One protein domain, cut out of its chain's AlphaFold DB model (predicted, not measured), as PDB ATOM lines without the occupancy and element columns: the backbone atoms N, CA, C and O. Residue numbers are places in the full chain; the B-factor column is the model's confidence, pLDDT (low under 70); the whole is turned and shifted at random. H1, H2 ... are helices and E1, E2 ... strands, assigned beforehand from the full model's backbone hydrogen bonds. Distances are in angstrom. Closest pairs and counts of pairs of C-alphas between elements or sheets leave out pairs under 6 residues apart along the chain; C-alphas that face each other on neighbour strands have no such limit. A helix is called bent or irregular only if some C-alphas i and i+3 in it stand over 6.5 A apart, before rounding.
ATOM      1  N   CYS A   2     107.760 124.073 101.345       85.69
ATOM      2  CA  CYS A   2     107.115 124.950 102.329       85.69
ATOM      3  C   CYS A   2     106.582 124.099 103.481       85.69
ATOM      4  O   CYS A   2     106.023 123.029 103.235       85.69
ATOM      5  N   LEU A   3     106.758 124.571 104.712       89.06
ATOM      6  CA  LEU A   3     106.224 123.944 105.917       89.06
ATOM      7  C   LEU A   3     105.136 124.841 106.503       89.06
ATOM      8  O   LEU A   3     105.325 126.052 106.605       89.06
ATOM      9  N   GLY A   4     104.003 124.248 106.859       88.06
ATOM     10  CA  GLY A   4     102.917 124.916 107.569       88.06
ATOM     11  C   GLY A   4     102.853 124.450 109.010       88.06
ATOM     12  O   GLY A   4     102.897 123.249 109.253       88.06
ATOM     13  N   TRP A   5     102.726 125.388 109.944       88.94
ATOM     14  CA  TRP A   5     102.420 125.095 111.341       88.94
ATOM     15  C   TRP A   5     100.906 124.979 111.519       88.94
ATOM     16  O   TRP A   5     100.179 125.915 111.186       88.94
ATOM     17  N   VAL A   6     100.428 123.834 112.006       87.75
ATOM     18  CA  VAL A   6      98.995 123.524 112.103       87.75
ATOM     19  C   VAL A   6      98.628 123.228 113.552       87.75
ATOM     20  O   VAL A   6      99.345 122.515 114.251       87.75
ATOM     21  N   ASN A   7      97.506 123.795 114.006       89.19
ATOM     22  CA  ASN A   7      96.893 123.556 115.319       89.19
ATOM     23  C   ASN A   7      97.815 123.732 116.541       89.19
ATOM     24  O   ASN A   7      97.509 123.223 117.615       89.19
ATOM     25  N   LYS A  17     100.695 124.930  94.255       90.69
ATOM     26  CA  LYS A  17     100.561 124.948  92.794       90.69
ATOM     27  C   LYS A  17     101.708 125.777  92.178       90.69
ATOM     28  O   LYS A  17     102.246 126.676  92.840       90.69
ATOM     29  N   PRO A  18     102.104 125.498  90.924       89.81
ATOM     30  CA  PRO A  18     103.082 126.320  90.217       89.81
ATOM     31  C   PRO A  18     102.679 127.801  90.216       89.81
ATOM     32  O   PRO A  18     101.501 128.126  90.093       89.81
ATOM     33  N   GLY A  19     103.650 128.698  90.386       88.19
ATOM     34  CA  GLY A  19     103.420 130.148  90.378       88.19
ATOM     35  C   GLY A  19     102.820 130.743  91.658       88.19
ATOM     36  O   GLY A  19     102.840 131.961  91.804       88.19
ATOM     37  N   CYS A  20     102.350 129.938  92.621       91.69
ATOM     38  CA  CYS A  20     101.829 130.481  93.881       91.69
ATOM     39  C   CYS A  20     102.900 131.278  94.649       91.69
ATOM     40  O   CYS A  20     104.057 130.845  94.673       91.69
ATOM     41  N   PRO A  21     102.544 132.380  95.331       92.69
ATOM     42  CA  PRO A  21     103.438 133.033  96.282       92.69
ATOM     43  C   PRO A  21     103.943 132.041  97.333       92.69
ATOM     44  O   PRO A  21     103.216 131.121  97.713       92.69
ATOM     45  N   ILE A  22     105.188 132.201  97.779       92.56
ATOM     46  CA  ILE A  22     105.781 131.332  98.805       92.56
ATOM     47  C   ILE A  22     106.302 132.184  99.955       92.56
ATOM     48  O   ILE A  22     106.816 133.263  99.682       92.56
ATOM     49  N   PRO A  23     106.214 131.731 101.210       90.69
ATOM     50  CA  PRO A  23     106.823 132.459 102.312       90.69
ATOM     51  C   PRO A  23     108.350 132.558 102.137       90.69
ATOM     52  O   PRO A  23     108.945 131.703 101.465       90.69
ATOM     53  N   PRO A  24     108.991 133.575 102.740       90.12
ATOM     54  CA  PRO A  24     110.447 133.651 102.813       90.12
ATOM     55  C   PRO A  24     111.034 132.428 103.528       90.12
ATOM     56  O   PRO A  24     110.330 131.671 104.206       90.12
ATOM     57  N   THR A  25     112.338 132.210 103.353       90.44
ATOM     58  CA  THR A  25     113.047 131.136 104.054       90.44
ATOM     59  C   THR A  25     112.983 131.323 105.571       90.44
ATOM     60  O   THR A  25     112.768 132.418 106.090       90.44
ATOM     61  N   CYS A  26     113.166 130.221 106.302       86.06
ATOM     62  CA  CYS A  26     113.331 130.274 107.752       86.06
ATOM     63  C   CYS A  26     114.522 131.189 108.102       86.06
ATOM     64  O   CYS A  26     115.565 131.040 107.469       86.06
ATOM     65  N   PRO A  27     114.444 132.052 109.134       83.44
ATOM     66  CA  PRO A  27     115.573 132.889 109.557       83.44
ATOM     67  C   PRO A  27     116.859 132.118 109.900       83.44
ATOM     68  O   PRO A  27     117.948 132.683 109.871       83.44
ATOM     69  N   MET A  28     116.753 130.827 110.237       86.69
ATOM     70  CA  MET A  28     117.916 129.963 110.472       86.69
ATOM     71  C   MET A  28     118.589 129.485 109.181       86.69
ATOM     72  O   MET A  28     119.715 129.000 109.240       86.69
ATOM     73  N   TRP A  29     117.942 129.629 108.021       88.31
ATOM     74  CA  TRP A  29     118.492 129.209 106.732       88.31
ATOM     75  C   TRP A  29     119.851 129.856 106.467       88.31
ATOM     76  O   TRP A  29     120.815 129.150 106.198       88.31
ATOM     77  N   ASP A  30     119.960 131.172 106.645       85.31
ATOM     78  CA  ASP A  30     121.204 131.908 106.392       85.31
ATOM     79  C   ASP A  30     122.359 131.438 107.289       85.31
ATOM     80  O   ASP A  30     123.523 131.578 106.924       85.31
ATOM     81  N   ARG A  31     122.043 130.850 108.451       86.75
ATOM     82  CA  ARG A  31     123.024 130.355 109.427       86.75
ATOM     83  C   ARG A  31     123.426 128.904 109.185       86.75
ATOM     84  O   ARG A  31     124.573 128.556 109.422       86.75
ATOM     85  N   CYS A  32     122.485 128.069 108.754       89.38
ATOM     86  CA  CYS A  32     122.672 126.619 108.685       89.38
ATOM     87  C   CYS A  32     122.811 126.089 107.251       89.38
ATOM     88  O   CYS A  32     123.083 124.904 107.072       89.38
ATOM     89  N   CYS A  33     122.588 126.919 106.226       89.19
ATOM     90  CA  CYS A  33     122.761 126.489 104.845       89.19
ATOM     91  C   CYS A  33     124.240 126.266 104.512       89.19
ATOM     92  O   CYS A  33     125.118 127.044 104.901       89.19
ATOM     93  N   LEU A  34     124.490 125.209 103.738       92.06
ATOM     94  CA  LEU A  34     125.777 124.981 103.098       92.06
ATOM     95  C   LEU A  34     126.111 126.139 102.149       92.06
ATOM     96  O   LEU A  34     125.228 126.845 101.653       92.06
ATOM     97  N   GLU A  35     127.400 126.351 101.900       90.62
ATOM     98  CA  GLU A  35     127.867 127.483 101.098       90.62
ATOM     99  C   GLU A  35     127.300 127.460  99.669       90.62
ATOM    100  O   GLU A  35     126.817 128.485  99.175       90.62
ATOM    101  N   ASP A  36     127.244 126.283  99.051       93.06
ATOM    102  CA  ASP A  36     126.646 126.044  97.733       93.06
ATOM    103  C   ASP A  36     125.122 126.280  97.701       93.06
ATOM    104  O   ASP A  36     124.560 126.659  96.666       93.06
ATOM    105  N   ALA A  37     124.453 126.122  98.845       92.00
ATOM    106  CA  ALA A  37     123.025 126.349  99.022       92.00
ATOM    107  C   ALA A  37     122.648 127.821  99.255       92.00
ATOM    108  O   ALA A  37     121.470 128.180  99.147       92.00
ATOM    109  N   THR A  38     123.624 128.702  99.497       90.12
ATOM    110  CA  THR A  38     123.380 130.122  99.820       90.12
ATOM    111  C   THR A  38     122.568 130.845  98.733       90.12
ATOM    112  O   THR A  38     121.745 131.700  99.045       90.12
ATOM    113  N   LYS A  39     122.738 130.468  97.457       91.81
ATOM    114  CA  LYS A  39     122.047 131.084  96.300       91.81
ATOM    115  C   LYS A  39     120.728 130.404  95.921       91.81
ATOM    116  O   LYS A  39     120.068 130.802  94.961       91.81
ATOM    117  N   TRP A  40     120.325 129.339  96.614       92.06
ATOM    118  CA  TRP A  40     119.083 128.628  96.287       92.06
ATOM    119  C   TRP A  40     117.817 129.492  96.430       92.06
ATOM    120  O   TRP A  40     116.931 129.361  95.577       92.06
ATOM    121  N   PRO A  41     117.703 130.389  97.434       91.31
ATOM    122  CA  PRO A  41     116.551 131.281  97.562       91.31
ATOM    123  C   PRO A  41     116.378 132.236  96.376       91.31
ATOM    124  O   PRO A  41     115.241 132.586  96.054       91.31
ATOM    125  N   ASP A  42     117.461 132.594  95.674       91.50
ATOM    126  CA  ASP A  42     117.466 133.605  94.606       91.50
ATOM    127  C   ASP A  42     116.445 133.302  93.505       91.50
ATOM    128  O   ASP A  42     115.710 134.181  93.047       91.50
ATOM    129  N   ARG A  43     116.309 132.020  93.140       91.00
ATOM    130  CA  ARG A  43     115.339 131.556  92.131       91.00
ATOM    131  C   ARG A  43     113.883 131.834  92.522       91.00
ATOM    132  O   ARG A  43     113.000 131.829  91.663       91.00
ATOM    133  N   TYR A  44     113.618 132.072  93.803       91.25
ATOM    134  CA  TYR A  44     112.282 132.222  94.361       91.25
ATOM    135  C   TYR A  44     111.997 133.608  94.949       91.25
ATOM    136  O   TYR A  44     110.863 133.836  95.377       91.25
ATOM    137  N   ILE A  45     112.951 134.549  94.905       92.00
ATOM    138  CA  ILE A  45     112.797 135.914  95.447       92.00
ATOM    139  C   ILE A  45     111.504 136.579  94.956       92.00
ATOM    140  O   ILE A  45     110.758 137.153  95.746       92.00
ATOM    141  N   HIS A  46     111.172 136.444  93.669       92.38
ATOM    142  CA  HIS A  46     109.945 137.020  93.105       92.38
ATOM    143  C   HIS A  46     108.663 136.476  93.769       92.38
ATOM    144  O   HIS A  46     107.724 137.233  94.019       92.38
ATOM    145  N   ARG A  47     108.628 135.180  94.108       93.69
ATOM    146  CA  ARG A  47     107.484 134.530  94.776       93.69
ATOM    147  C   ARG A  47     107.419 134.886  96.256       93.69
ATOM    148  O   ARG A  47     106.314 135.004  96.781       93.69
ATOM    149  N   MET A  48     108.573 135.073  96.897       93.25
ATOM    150  CA  MET A  48     108.680 135.555  98.279       93.25
ATOM    151  C   MET A  48     108.199 137.000  98.405       93.25
ATOM    152  O   MET A  48     107.366 137.304  99.256       93.25
ATOM    153  N   SER A  49     108.610 137.872  97.484       91.56
ATOM    154  CA  SER A  49     108.110 139.249  97.418       91.56
ATOM    155  C   SER A  49     106.596 139.296  97.180       91.56
ATOM    156  O   SER A  49     105.887 140.050  97.843       91.56
ATOM    157  N   ALA A  50     106.069 138.453  96.281       92.44
ATOM    158  CA  ALA A  50     104.625 138.343  96.069       92.44
ATOM    159  C   ALA A  50     103.877 137.902  97.338       92.44
ATOM    160  O   ALA A  50     102.786 138.403  97.609       92.44
ATOM    161  N   TYR A  51     104.465 137.003  98.132       91.44
ATOM    162  CA  TYR A  51     103.884 136.562  99.397       91.44
ATOM    163  C   TYR A  51     103.859 137.694 100.419       91.44
ATOM    164  O   TYR A  51     102.817 137.936 101.024       91.44
ATOM    165  N   ASN A  52     104.962 138.433 100.562       88.00
ATOM    166  CA  ASN A  52     105.025 139.592 101.451       88.00
ATOM    167  C   ASN A  52     103.965 140.631 101.078       88.00
ATOM    168  O   ASN A  52     103.220 141.064 101.949       88.00
ATOM    169  N   LYS A  53     103.814 140.954  99.787       89.00
ATOM    170  CA  LYS A  53     102.752 141.859  99.314       89.00
ATOM    171  C   LYS A  53     101.362 141.362  99.707       89.00
ATOM    172  O   LYS A  53     100.571 142.143 100.227       89.00
ATOM    173  N   LEU A  54     101.079 140.074  99.498       87.50
ATOM    174  CA  LEU A  54      99.796 139.475  99.872       87.50
ATOM    175  C   LEU A  54      99.552 139.560 101.385       87.50
ATOM    176  O   LEU A  54      98.464 139.941 101.809       87.50
ATOM    177  N   LYS A  55     100.573 139.259 102.191       80.50
ATOM    178  CA  LYS A  55     100.492 139.348 103.650       80.50
ATOM    179  C   LYS A  55     100.277 140.788 104.121       80.50
ATOM    180  O   LYS A  55      99.462 141.012 105.005       80.50
ATOM    181  N   CYS A  56     100.944 141.772 103.521       76.12
ATOM    182  CA  CYS A  56     100.746 143.184 103.863       76.12
ATOM    183  C   CYS A  56      99.315 143.654 103.587       76.12
ATOM    184  O   CYS A  56      98.768 144.418 104.375       76.12
ATOM    185  N   VAL A  57      98.710 143.181 102.492       76.81
ATOM    186  CA  VAL A  57      97.317 143.494 102.138       76.81
ATOM    187  C   VAL A  57      96.327 142.886 103.137       76.81
ATOM    188  O   VAL A  57      95.291 143.494 103.390       76.81
ATOM    189  N   HIS A  58      96.631 141.716 103.710       66.75
ATOM    190  CA  HIS A  58      95.720 141.006 104.615       66.75
ATOM    191  C   HIS A  58      95.935 141.298 106.113       66.75
ATOM    192  O   HIS A  58      94.949 141.395 106.835       66.75
ATOM    193  N   ASP A  59      97.181 141.472 106.569       60.69
ATOM    194  CA  ASP A  59      97.545 141.481 108.000       60.69
ATOM    195  C   ASP A  59      98.372 142.707 108.443       60.69
ATOM    196  O   ASP A  59      98.800 142.774 109.593       60.69
ATOM    197  N   GLY A  60      98.667 143.672 107.560       53.47
ATOM    198  CA  GLY A  60      99.390 144.917 107.891       53.47
ATOM    199  C   GLY A  60     100.848 144.773 108.378       53.47
ATOM    200  O   GLY A  60     101.576 145.763 108.409       53.47
ATOM    201  N   VAL A  61     101.313 143.564 108.720       55.16
ATOM    202  CA  VAL A  61     102.671 143.284 109.215       55.16
ATOM    203  C   VAL A  61     103.507 142.620 108.121       55.16
ATOM    204  O   VAL A  61     103.409 141.408 107.887       55.16
ATOM    205  N   VAL A  62     104.374 143.413 107.490       55.88
ATOM    206  CA  VAL A  62     105.445 142.950 106.593       55.88
ATOM    207  C   VAL A  62     106.287 141.912 107.350       55.88
ATOM    208  O   VAL A  62     106.830 142.214 108.412       55.88
ATOM    209  N   VAL A  63     106.390 140.673 106.848       57.12
ATOM    210  CA  VAL A  63     107.541 139.836 107.230       57.12
ATOM    211  C   VAL A  63     108.711 140.499 106.538       57.12
ATOM    212  O   VAL A  63     108.698 140.545 105.311       57.12
ATOM    213  N   GLU A  64     109.605 141.086 107.335       55.16
ATOM    214  CA  GLU A  64     110.822 141.787 106.923       55.16
ATOM    215  C   GLU A  64     111.308 141.283 105.560       55.16
ATOM    216  O   GLU A  64     111.490 140.073 105.377       55.16
ATOM    217  N   ASP A  65     111.397 142.192 104.583       53.28
ATOM    218  CA  ASP A  65     111.833 141.850 103.233       53.28
ATOM    219  C   ASP A  65     113.095 140.994 103.325       53.28
ATOM    220  O   ASP A  65     113.979 141.280 104.130       53.28
ATOM    221  N   TYR A  66     113.146 139.894 102.568       54.34
ATOM    222  CA  TYR A  66     114.285 138.983 102.610       54.34
ATOM    223  C   TYR A  66     115.551 139.747 102.199       54.34
ATOM    224  O   TYR A  66     115.816 139.952 101.014       54.34
ATOM    225  N   VAL A  67     116.306 140.198 103.197       54.94
ATOM    226  CA  VAL A  67     117.639 140.775 103.065       54.94
ATOM    227  C   VAL A  67     118.605 139.686 103.513       54.94
ATOM    228  O   VAL A  67     118.517 139.268 104.671       54.94
ATOM    229  N   PRO A  68     119.514 139.214 102.641       54.41
ATOM    230  CA  PRO A  68     120.553 138.271 103.035       54.41
ATOM    231  C   PRO A  68     121.305 138.816 104.251       54.41
ATOM    232  O   PRO A  68     121.941 139.872 104.172       54.41
ATOM    233  N   ARG A  69     121.193 138.143 105.399       59.47
ATOM    234  CA  ARG A  69     121.843 138.608 106.628       59.47
ATOM    235  C   ARG A  69     123.299 138.136 106.630       59.47
ATOM    236  O   ARG A  69     123.551 136.969 106.325       59.47
ATOM    237  N   PRO A  70     124.274 139.000 106.967       48.75
ATOM    238  CA  PRO A  70     125.666 138.581 107.043       48.75
ATOM    239  C   PRO A  70     125.824 137.472 108.091       48.75
ATOM    240  O   PRO A  70     125.338 137.585 109.220       48.75
ATOM    241  N   LYS A  71     126.500 136.389 107.698       49.16
ATOM    242  CA  LYS A  71     126.846 135.273 108.580       49.16
ATOM    243  C   LYS A  71     127.840 135.794 109.624       49.16
ATOM    244  O   LYS A  71     128.984 136.081 109.290       49.16
ATOM    245  N   ILE A  72     127.412 135.943 110.878       52.31
ATOM    246  CA  ILE A  72     128.359 136.041 111.994       52.31
ATOM    247  C   ILE A  72     128.885 134.624 112.198       52.31
ATOM    248  O   ILE A  72     128.104 133.714 112.476       52.31
ATOM    249  N   LEU A  73     130.187 134.447 111.980       45.44
ATOM    250  CA  LEU A  73     130.908 133.196 112.179       45.44
ATOM    251  C   LEU A  73     130.893 132.901 113.685       45.44
ATOM    252  O   LEU A  73     131.681 133.452 114.446       45.44
TER     253      LEU A  73
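What this domain is: This is residues 2 to 7 and 17 to 73 of the 93 residues of the protein "FAR1-related protein" of Trifolium medium (UniProt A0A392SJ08). One long kinked helix, H2, makes the main piece of this model, and the last stretch, residues 60 to 73, folds back from its end as an open tail. A winding stretch, residues 17 to 28, passes through the middle of the model and leads to the four-residue helix H1, while the single strand E1 lies off by itself beyond a cut. The printed part has 63 residues, with one named strand and two named helices in the order E1, H1, H2; it is mostly helix by its named elements, although these hold under half of the residues. The whole is only just loose, close to compact, with a radius of gyration of the C-alphas of 12.8 A, and it spans 37 by 26 by 25 A.

How they stand to each other: Start at the first printed residue, where you find strand E1, residues 2 to 6, which pairs with no named strand. Past the cut, look for helix H1 at residues 29 to 32; E1 and H1 are apart. Read on to helix H2, residues 40 to 59, and you will find it apart from H1 although a short link of 7 residues joins them. E1 and H2 are apart too. In the backbone of H2, 13 of 16 pairs of O i and N i+4 are within hydrogen-bond range; H1 is too short for such a pair, and its one pair of O i and N i+3 is within range.

Where its parts are: Find C-alpha 2 at (107.115, 124.950, 102.329); from there E1 runs 12.8 A to C-alpha 6. Next go to C-alpha 29 at (118.492, 129.209, 106.732), where H1 begins; its C-alpha 32 is 5.3 A away. H2 begins at C-alpha 40 and runs to C-alpha 59 at (97.545, 141.481, 108.000), 27.7 A from first to last C-alpha. It has a kink of 48 degrees near residue 47 and is irregular: C-alphas 43 and 46 are 7.7 A apart.

The domain as a whole: Look for the break after Asn 7: residues 8 to 16 are not printed, and C-alphas 7 and 17 are 22.9 A apart across the cut. The link from E1 to H1 runs across this cut. The two C-alphas farthest apart are those of Lys 17 and Leu 73, at 36.9 A. Residues 60 to 73 hold no named element, and their C-alphas lie 6 to 22 A from the mean of the C-alphas. The mean pLDDT of the printed part is 80.5, and in the B-factor column you will find residues 58 to 73 under 70.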